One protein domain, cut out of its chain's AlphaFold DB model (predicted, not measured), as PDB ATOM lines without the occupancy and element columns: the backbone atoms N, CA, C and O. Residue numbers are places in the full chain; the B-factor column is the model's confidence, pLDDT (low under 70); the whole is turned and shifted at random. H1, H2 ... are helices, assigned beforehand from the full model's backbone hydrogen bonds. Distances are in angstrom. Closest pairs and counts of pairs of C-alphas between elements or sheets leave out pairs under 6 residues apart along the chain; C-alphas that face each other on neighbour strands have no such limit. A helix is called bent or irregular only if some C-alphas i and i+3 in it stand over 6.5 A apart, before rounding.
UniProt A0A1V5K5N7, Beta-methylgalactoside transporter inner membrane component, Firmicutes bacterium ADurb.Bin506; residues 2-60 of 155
ATOM      1  N   LEU A   2       6.386 -47.124   2.886       58.53
ATOM      2  CA  LEU A   2       7.494 -47.809   3.584       58.53
ATOM      3  C   LEU A   2       8.010 -47.033   4.809       58.53
ATOM      4  O   LEU A   2       8.146 -47.614   5.874       58.53
ATOM      5  N   LEU A   3       8.197 -45.713   4.692       61.94
ATOM      6  CA  LEU A   3       8.784 -44.873   5.751       61.94
ATOM      7  C   LEU A   3       8.023 -44.885   7.096       61.94
ATOM      8  O   LEU A   3       8.597 -44.554   8.122       61.94
ATOM      9  N   TYR A   4       6.735 -45.240   7.090       64.19
ATOM     10  CA  TYR A   4       5.881 -45.246   8.286       64.19
ATOM     11  C   TYR A   4       5.562 -46.649   8.809       64.19
ATOM     12  O   TYR A   4       5.029 -46.775   9.905       64.19
ATOM     13  N   LYS A   5       5.830 -47.695   8.018       63.59
ATOM     14  CA  LYS A   5       5.474 -49.077   8.367       63.59
ATOM     15  C   LYS A   5       6.687 -49.974   8.618       63.59
ATOM     16  O   LYS A   5       6.493 -51.086   9.091       63.59
ATOM     17  N   THR A   6       7.911 -49.527   8.319       77.50
ATOM     18  CA  THR A   6       9.129 -50.330   8.507       77.50
ATOM     19  C   THR A   6      10.024 -49.776   9.623       77.50
ATOM     20  O   THR A   6      10.101 -48.556   9.793       77.50
ATOM     21  N   PRO A   7      10.753 -50.647  10.353       71.69
ATOM     22  CA  PRO A   7      11.704 -50.221  11.387       71.69
ATOM     23  C   PRO A   7      12.804 -49.317  10.810       71.69
ATOM     24  O   PRO A   7      13.176 -48.320  11.416       71.69
ATOM     25  N   LEU A   8      13.222 -49.588   9.571       73.88
ATOM     26  CA  LEU A   8      14.197 -48.784   8.831       73.88
ATOM     27  C   LEU A   8      13.700 -47.340   8.598       73.88
ATOM     28  O   LEU A   8      14.463 -46.385   8.707       73.88
ATOM     29  N   GLY A   9      12.399 -47.154   8.340       76.12
ATOM     30  CA  GLY A   9      11.794 -45.825   8.206       76.12
ATOM     31  C   GLY A   9      11.708 -45.053   9.527       76.12
ATOM     32  O   GLY A   9      11.885 -43.831   9.537       76.12
ATOM     33  N   TYR A  10      11.493 -45.765  10.637       78.88
ATOM     34  CA  TYR A  10      11.511 -45.185  11.980       78.88
ATOM     35  C   TYR A  10      12.915 -44.704  12.363       78.88
ATOM     36  O   TYR A  10      13.065 -43.562  12.797       78.88
ATOM     37  N   GLU A  11      13.944 -45.521  12.122       81.31
ATOM     38  CA  GLU A  11      15.338 -45.150  12.387       81.31
ATOM     39  C   GLU A  11      15.765 -43.899  11.612       81.31
ATOM     40  O   GLU A  11      16.328 -42.976  12.197       81.31
ATOM     41  N   ILE A  12      15.443 -43.821  10.315       83.31
ATOM     42  CA  ILE A  12      15.787 -42.661   9.476       83.31
ATOM     43  C   ILE A  12      15.117 -41.378   9.998       83.31
ATOM     44  O   ILE A  12      15.749 -40.322  10.039       83.31
ATOM     45  N   ARG A  13      13.857 -41.451  10.446       81.94
ATOM     46  CA  ARG A  13      13.150 -40.295  11.032       81.94
ATOM     47  C   ARG A  13      13.690 -39.893  12.394       81.94
ATOM     48  O   ARG A  13      13.805 -38.700  12.667       81.94
ATOM     49  N   ALA A  14      14.006 -40.870  13.238       81.06
ATOM     50  CA  ALA A  14      14.578 -40.622  14.554       81.06
ATOM     51  C   ALA A  14      15.929 -39.901  14.429       81.06
ATOM     52  O   ALA A  14      16.137 -38.873  15.073       81.06
ATOM     53  N   VAL A  15      16.794 -40.379  13.525       84.94
ATOM     54  CA  VAL A  15      18.082 -39.745  13.210       84.94
ATOM     55  C   VAL A  15      17.898 -38.346  12.611       84.94
ATOM     56  O   VAL A  15      18.629 -37.434  12.986       84.94
ATOM     57  N   GLY A  16      16.913 -38.160  11.725       82.56
ATOM     58  CA  GLY A  16      16.623 -36.862  11.108       82.56
ATOM     59  C   GLY A  16      16.114 -35.794  12.084       82.56
ATOM     60  O   GLY A  16      16.390 -34.615  11.885       82.56
ATOM     61  N   ASN A  17      15.407 -36.190  13.149       83.25
ATOM     62  CA  ASN A  17      14.930 -35.261  14.179       83.25
ATOM     63  C   ASN A  17      16.014 -34.911  15.205       83.25
ATOM     64  O   ASN A  17      16.155 -33.743  15.565       83.25
ATOM     65  N   ASN A  18      16.740 -35.909  15.722       85.25
ATOM     66  CA  ASN A  18      17.852 -35.672  16.638       85.25
ATOM     67  C   ASN A  18      18.854 -36.849  16.619       85.25
ATOM     68  O   ASN A  18      18.569 -37.908  17.194       85.25
ATOM     69  N   PRO A  19      20.046 -36.674  16.021       80.88
ATOM     70  CA  PRO A  19      21.033 -37.743  15.891       80.88
ATOM     71  C   PRO A  19      21.631 -38.178  17.234       80.88
ATOM     72  O   PRO A  19      22.020 -39.338  17.377       80.88
ATOM     73  N   ASP A  20      21.684 -37.290  18.229       79.06
ATOM     74  CA  ASP A  20      22.218 -37.628  19.551       79.06
ATOM     75  C   ASP A  20      21.211 -38.465  20.339       79.06
ATOM     76  O   ASP A  20      21.566 -39.514  20.876       79.06
ATOM     77  N   ALA A  21      19.927 -38.089  20.307       76.69
ATOM     78  CA  ALA A  21      18.859 -38.886  20.914       76.69
ATOM     79  C   ALA A  21      18.726 -40.275  20.265       76.69
ATOM     80  O   ALA A  21      18.510 -41.264  20.962       76.69
ATOM     81  N   ALA A  22      18.911 -40.371  18.944       80.25
ATOM     82  CA  ALA A  22      18.916 -41.652  18.240       80.25
ATOM     83  C   ALA A  22      20.074 -42.560  18.696       80.25
ATOM     84  O   ALA A  22      19.883 -43.764  18.869       80.25
ATOM     85  N   ARG A  23      21.252 -41.980  18.964       80.81
ATOM     86  CA  ARG A  23      22.415 -42.707  19.493       80.81
ATOM     87  C   ARG A  23      22.156 -43.240  20.905       80.81
ATOM     88  O   ARG A  23      22.492 -44.387  21.187       80.81
ATOM     89  N   TYR A  24      21.500 -42.443  21.754       78.69
ATOM     90  CA  TYR A  24      21.055 -42.872  23.086       78.69
ATOM     91  C   TYR A  24      19.989 -43.978  23.038       78.69
ATOM     92  O   TYR A  24      19.964 -44.834  23.914       78.69
ATOM     93  N   ALA A  25      19.148 -44.004  22.001       77.88
ATOM     94  CA  ALA A  25      18.146 -45.048  21.779       77.88
ATOM     95  C   ALA A  25      18.721 -46.358  21.192       77.88
ATOM     96  O   ALA A  25      17.957 -47.268  20.872       77.88
ATOM     97  N   GLY A  26      20.046 -46.467  21.025       76.75
ATOM     98  CA  GLY A  26      20.708 -47.658  20.481       76.75
ATOM     99  C   GLY A  26      20.671 -47.770  18.952       76.75
ATOM    100  O   GLY A  26      21.053 -48.805  18.408       76.75
ATOM    101  N   ILE A  27      20.244 -46.719  18.241       80.69
ATOM    102  CA  ILE A  27      20.199 -46.700  16.774       80.69
ATOM    103  C   ILE A  27      21.582 -46.328  16.232       80.69
ATOM    104  O   ILE A  27      22.163 -45.295  16.577       80.69
ATOM    105  N   SER A  28      22.111 -47.152  15.326       80.75
ATOM    106  CA  SER A  28      23.375 -46.865  14.646       80.75
ATOM    107  C   SER A  28      23.197 -45.781  13.577       80.75
ATOM    108  O   SER A  28      22.967 -46.090  12.406       80.75
ATOM    109  N   VAL A  29      23.363 -44.516  13.977       81.62
ATOM    110  CA  VAL A  29      23.238 -43.320  13.120       81.62
ATOM    111  C   VAL A  29      23.967 -43.492  11.782       81.62
ATOM    112  O   VAL A  29      23.371 -43.294  10.726       81.62
ATOM    113  N   SER A  30      25.225 -43.944  11.799       85.31
ATOM    114  CA  SER A  30      26.037 -44.091  10.583       85.31
ATOM    115  C   SER A  30      25.452 -45.084   9.573       85.31
ATOM    116  O   SER A  30      25.534 -44.848   8.371       85.31
ATOM    117  N   ARG A  31      24.831 -46.183  10.030       84.38
ATOM    118  CA  ARG A  31      24.210 -47.171   9.129       84.38
ATOM    119  C   ARG A  31      22.896 -46.659   8.552       84.38
ATOM    120  O   ARG A  31      22.635 -46.891   7.376       84.38
ATOM    121  N   SER A  32      22.094 -45.951   9.345       84.88
ATOM    122  CA  SER A  32      20.836 -45.355   8.877       84.88
ATOM    123  C   SER A  32      21.095 -44.208   7.882       84.88
ATOM    124  O   SER A  32      20.368 -44.057   6.899       84.88
ATOM    125  N   VAL A  33      22.176 -43.441   8.070       86.50
ATOM    126  CA  VAL A  33      22.629 -42.426   7.099       86.50
ATOM    127  C   VAL A  33      23.149 -43.081   5.816       86.50
ATOM    128  O   VAL A  33      22.744 -42.692   4.724       86.50
ATOM    129  N   LEU A  34      23.984 -44.118   5.919       90.19
ATOM    130  CA  LEU A  34      24.510 -44.799   4.733       90.19
ATOM    131  C   LEU A  34      23.402 -45.482   3.917       90.19
ATOM    132  O   LEU A  34      23.379 -45.364   2.695       90.19
ATOM    133  N   SER A  35      22.461 -46.165   4.573       88.19
ATOM    134  CA  SER A  35      21.350 -46.832   3.886       88.19
ATOM    135  C   SER A  35      20.427 -45.833   3.188       88.19
ATOM    136  O   SER A  35      20.036 -46.067   2.044       88.19
ATOM    137  N   SER A  36      20.132 -44.692   3.821       87.94
ATOM    138  CA  SER A  36      19.335 -43.627   3.203       87.94
ATOM    139  C   SER A  36      20.055 -42.955   2.030       87.94
ATOM    140  O   SER A  36      19.424 -42.735   0.997       87.94
ATOM    141  N   MET A  37      21.367 -42.713   2.127       89.00
ATOM    142  CA  MET A  37      22.172 -42.207   1.006       89.00
ATOM    143  C   MET A  37      22.208 -43.184  -0.171       89.00
ATOM    144  O   MET A  37      22.037 -42.759  -1.310       89.00
ATOM    145  N   LEU A  38      22.383 -44.484   0.084       92.81
ATOM    146  CA  LEU A  38      22.377 -45.506  -0.968       92.81
ATOM    147  C   LEU A  38      21.012 -45.599  -1.661       92.81
ATOM    148  O   LEU A  38      20.950 -45.650  -2.887       92.81
ATOM    149  N   LEU A  39      19.918 -45.565  -0.894       89.50
ATOM    150  CA  LEU A  39      18.554 -45.546  -1.433       89.50
ATOM    151  C   LEU A  39      18.282 -44.292  -2.275       89.50
ATOM    152  O   LEU A  39      17.742 -44.400  -3.377       89.50
ATOM    153  N   ALA A  40      18.669 -43.113  -1.783       88.06
ATOM    154  CA  ALA A  40      18.507 -41.857  -2.510       88.06
ATOM    155  C   ALA A  40      19.365 -41.822  -3.783       88.06
ATOM    156  O   ALA A  40      18.870 -41.457  -4.846       88.06
ATOM    157  N   GLY A  41      20.622 -42.263  -3.694       89.50
ATOM    158  CA  GLY A  41      21.543 -42.347  -4.826       89.50
ATOM    159  C   GLY A  41      21.069 -43.327  -5.897       89.50
ATOM    160  O   GLY A  41      21.104 -42.994  -7.079       89.50
ATOM    161  N   ALA A  42      20.550 -44.495  -5.506       93.56
ATOM    162  CA  ALA A  42      19.982 -45.463  -6.443       93.56
ATOM    163  C   ALA A  42      18.759 -44.896  -7.185       93.56
ATOM    164  O   ALA A  42      18.658 -45.037  -8.403       93.56
ATOM    165  N   MET A  43      17.860 -44.206  -6.473       89.62
ATOM    166  CA  MET A  43      16.687 -43.550  -7.068       89.62
ATOM    167  C   MET A  43      17.083 -42.405  -8.010       89.62
ATOM    168  O   MET A  43      16.572 -42.326  -9.126       89.62
ATOM    169  N   ALA A  44      18.010 -41.539  -7.588       87.50
ATOM    170  CA  ALA A  44      18.501 -40.426  -8.401       87.50
ATOM    171  C   ALA A  44      19.247 -40.918  -9.652       87.50
ATOM    172  O   ALA A  44      19.035 -40.396 -10.745       87.50
ATOM    173  N   GLY A  45      20.065 -41.964  -9.510       87.75
ATOM    174  CA  GLY A  45      20.756 -42.612 -10.622       87.75
ATOM    175  C   GLY A  45      19.790 -43.245 -11.619       87.75
ATOM    176  O   GLY A  45      19.952 -43.055 -12.822       87.75
ATOM    177  N   LEU A  46      18.744 -43.929 -11.142       90.44
ATOM    178  CA  LEU A  46      17.711 -44.512 -12.004       90.44
ATOM    179  C   LEU A  46      16.922 -43.424 -12.740       90.44
ATOM    180  O   LEU A  46      16.712 -43.536 -13.945       90.44
ATOM    181  N   ALA A  47      16.547 -42.342 -12.054       85.50
ATOM    182  CA  ALA A  47      15.882 -41.200 -12.676       85.50
ATOM    183  C   ALA A  47      16.753 -40.548 -13.768       85.50
ATOM    184  O   ALA A  47      16.268 -40.281 -14.868       85.50
ATOM    185  N   GLY A  48      18.048 -40.352 -13.495       80.44
ATOM    186  CA  GLY A  48      19.013 -39.848 -14.475       80.44
ATOM    187  C   GLY A  48      19.191 -40.789 -15.669       80.44
ATOM    188  O   GLY A  48      19.134 -40.343 -16.813       80.44
ATOM    189  N   ALA A  49      19.329 -42.095 -15.424       85.44
ATOM    190  CA  ALA A  49      19.448 -43.106 -16.473       85.44
ATOM    191  C   ALA A  49      18.206 -43.141 -17.377       85.44
ATOM    192  O   ALA A  49      18.335 -43.164 -18.600       85.44
ATOM    193  N   VAL A  50      17.005 -43.074 -16.790       84.69
ATOM    194  CA  VAL A  50      15.748 -42.988 -17.548       84.69
ATOM    195  C   VAL A  50      15.716 -41.720 -18.396       84.69
ATOM    196  O   VAL A  50      15.388 -41.800 -19.574       84.69
ATOM    197  N   GLN A  51      16.108 -40.565 -17.853       76.81
ATOM    198  CA  GLN A  51      16.127 -39.308 -18.608       76.81
ATOM    199  C   GLN A  51      17.083 -39.363 -19.814       76.81
ATOM    200  O   GLN A  51      16.714 -38.926 -20.907       76.81
ATOM    201  N   VAL A  52      18.290 -39.916 -19.632       77.06
ATOM    202  CA  VAL A  52      19.295 -40.047 -20.702       77.06
ATOM    203  C   VAL A  52      18.826 -41.021 -21.786       77.06
ATOM    204  O   VAL A  52      18.930 -40.705 -22.973       77.06
ATOM    205  N   CYS A  53      18.266 -42.170 -21.394       77.25
ATOM    206  CA  CYS A  53      17.787 -43.187 -22.332       77.25
ATOM    207  C   CYS A  53      16.482 -42.803 -23.049       77.25
ATOM    208  O   CYS A  53      16.262 -43.262 -24.166       77.25
ATOM    209  N   ALA A  54      15.607 -42.003 -22.428       67.19
ATOM    210  CA  ALA A  54      14.254 -41.769 -22.938       67.19
ATOM    211  C   ALA A  54      14.123 -40.587 -23.910       67.19
ATOM    212  O   ALA A  54      13.211 -40.603 -24.732       67.19
ATOM    213  N   ILE A  55      14.950 -39.540 -23.796       60.72
ATOM    214  CA  ILE A  55      14.629 -38.253 -24.447       60.72
ATOM    215  C   ILE A  55      15.706 -37.772 -25.409       60.72
ATOM    216  O   ILE A  55      15.373 -37.326 -26.503       60.72
ATOM    217  N   GLN A  56      16.981 -37.807 -25.023       57.38
ATOM    218  CA  GLN A  56      17.974 -37.009 -25.742       57.38
ATOM    219  C   GLN A  56      18.800 -37.816 -26.745       57.38
ATOM    220  O   GLN A  56      19.229 -37.234 -27.735       57.38
ATOM    221  N   TYR A  57      19.049 -39.120 -26.527       57.03
ATOM    222  CA  TYR A  57      20.015 -39.942 -27.298       57.03
ATOM    223  C   TYR A  57      21.379 -39.241 -27.573       57.03
ATOM    224  O   TYR A  57      22.183 -39.712 -28.375       57.03
ATOM    225  N   LYS A  58      21.651 -38.106 -26.912       52.62
ATOM    226  CA  LYS A  58      22.747 -37.158 -27.127       52.62
ATOM    227  C   LYS A  58      23.005 -36.407 -25.822       52.62
ATOM    228  O   LYS A  58      22.131 -35.713 -25.317       52.62
ATOM    229  N   PHE A  59      24.239 -36.485 -25.334       54.12
ATOM    230  CA  PHE A  59      24.765 -35.776 -24.156       54.12
ATOM    231  C   PHE A  59      24.996 -34.264 -24.392       54.12
ATOM    232  O   PHE A  59      25.944 -33.698 -23.858       54.12
ATOM    233  N   LEU A  60      24.216 -33.604 -25.255       50.03
ATOM    234  CA  LEU A  60      24.583 -32.265 -25.741       50.03
ATOM    235  C   LEU A  60      24.136 -31.106 -24.844       50.03
ATOM    236  O   LEU A  60      24.775 -30.062 -24.890       50.03
TER     237      LEU A  60
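Overview. This is residues 2 to 60 of the 155 residues of the protein "Beta-methylgalactoside transporter inner membrane component" of Firmicutes bacterium ADurb.Bin506 (UniProt A0A1V5K5N7). One long helix, H4, sticks out of a small head like a handle, with residues 37 to 60 standing free. The head is made of the short helices H1, H2 and H3 with the first turns of H4, and H2 crosses there about perpendicular to H4, with H1 at one end of H2 and H3 at the other. The printed part has 59 residues, with four named helices in the order H1, H2, H3, H4 and no named strand, and its class is all helix. The whole is extended, with a radius of gyration of the C-alphas of 16.3 A and spans of 51 by 22 by 15 A, and the free part of H4 makes the length.

Along the chain. Start with the longest helix, H4, residues 29 to 56. Find C-alpha 29 at (23.238, -43.320, 13.120); from there H4 runs 39.7 A to C-alpha 56 at (17.974, -37.009, -25.742), with z falling along the way. H4 is irregular: C-alphas 53 and 56 are 7.1 A apart, and its line is a rough one. Now look at H2, residues 7 to 17, which is 15.6 A long and runs mainly along y. After it comes H3, residues 19 to 24. Before it is H1, residues 2 to 5, which begins at C-alpha 2 at (7.494, -47.809, 3.584).

Arrangement. Begin at H2, the hub, which touches the three other helices. It touches H4 through residues 29 to 36 of H4 alone; the closest C-alphas, of Ile 12 and Ser 32, are 5.8 A apart, and the lines stand about perpendicular at 81 degrees. H2 and H3 touch, their closest C-alphas being those of Val 15 and Ala 22 at 5.4 A, and they run opposite ways at a steep tilt of 61 degrees. H3 and H4 only just touch, and only at the corner by their link, with 3 pairs of C-alphas within 8 A; the closest are those of Arg 23 and Val 29 at 6.5 A. H1 and H2 touch only at the corner by their link, with the closest C-alphas, of Leu 3 and Gly 9, 4.0 A apart. H1 is apart from H3 and from H4. In H2 and H3 every O i to N i+4 pair is within hydrogen-bond range, in H4 23 of 24 are, and H1 is too short for such a pair.

Size, cuts and confidence. Look for the two C-alphas farthest apart at Tyr 24 and Lys 58, 50.6 A from each other. Without the free stretch the body of 35 residues spans 24 by 16 by 14 A. The printed part has no cut, and its three links are tight. In the B-factor column the mean pLDDT of the printed part is 78.6; residues 2 to 5 and 54 to 60 are under 70.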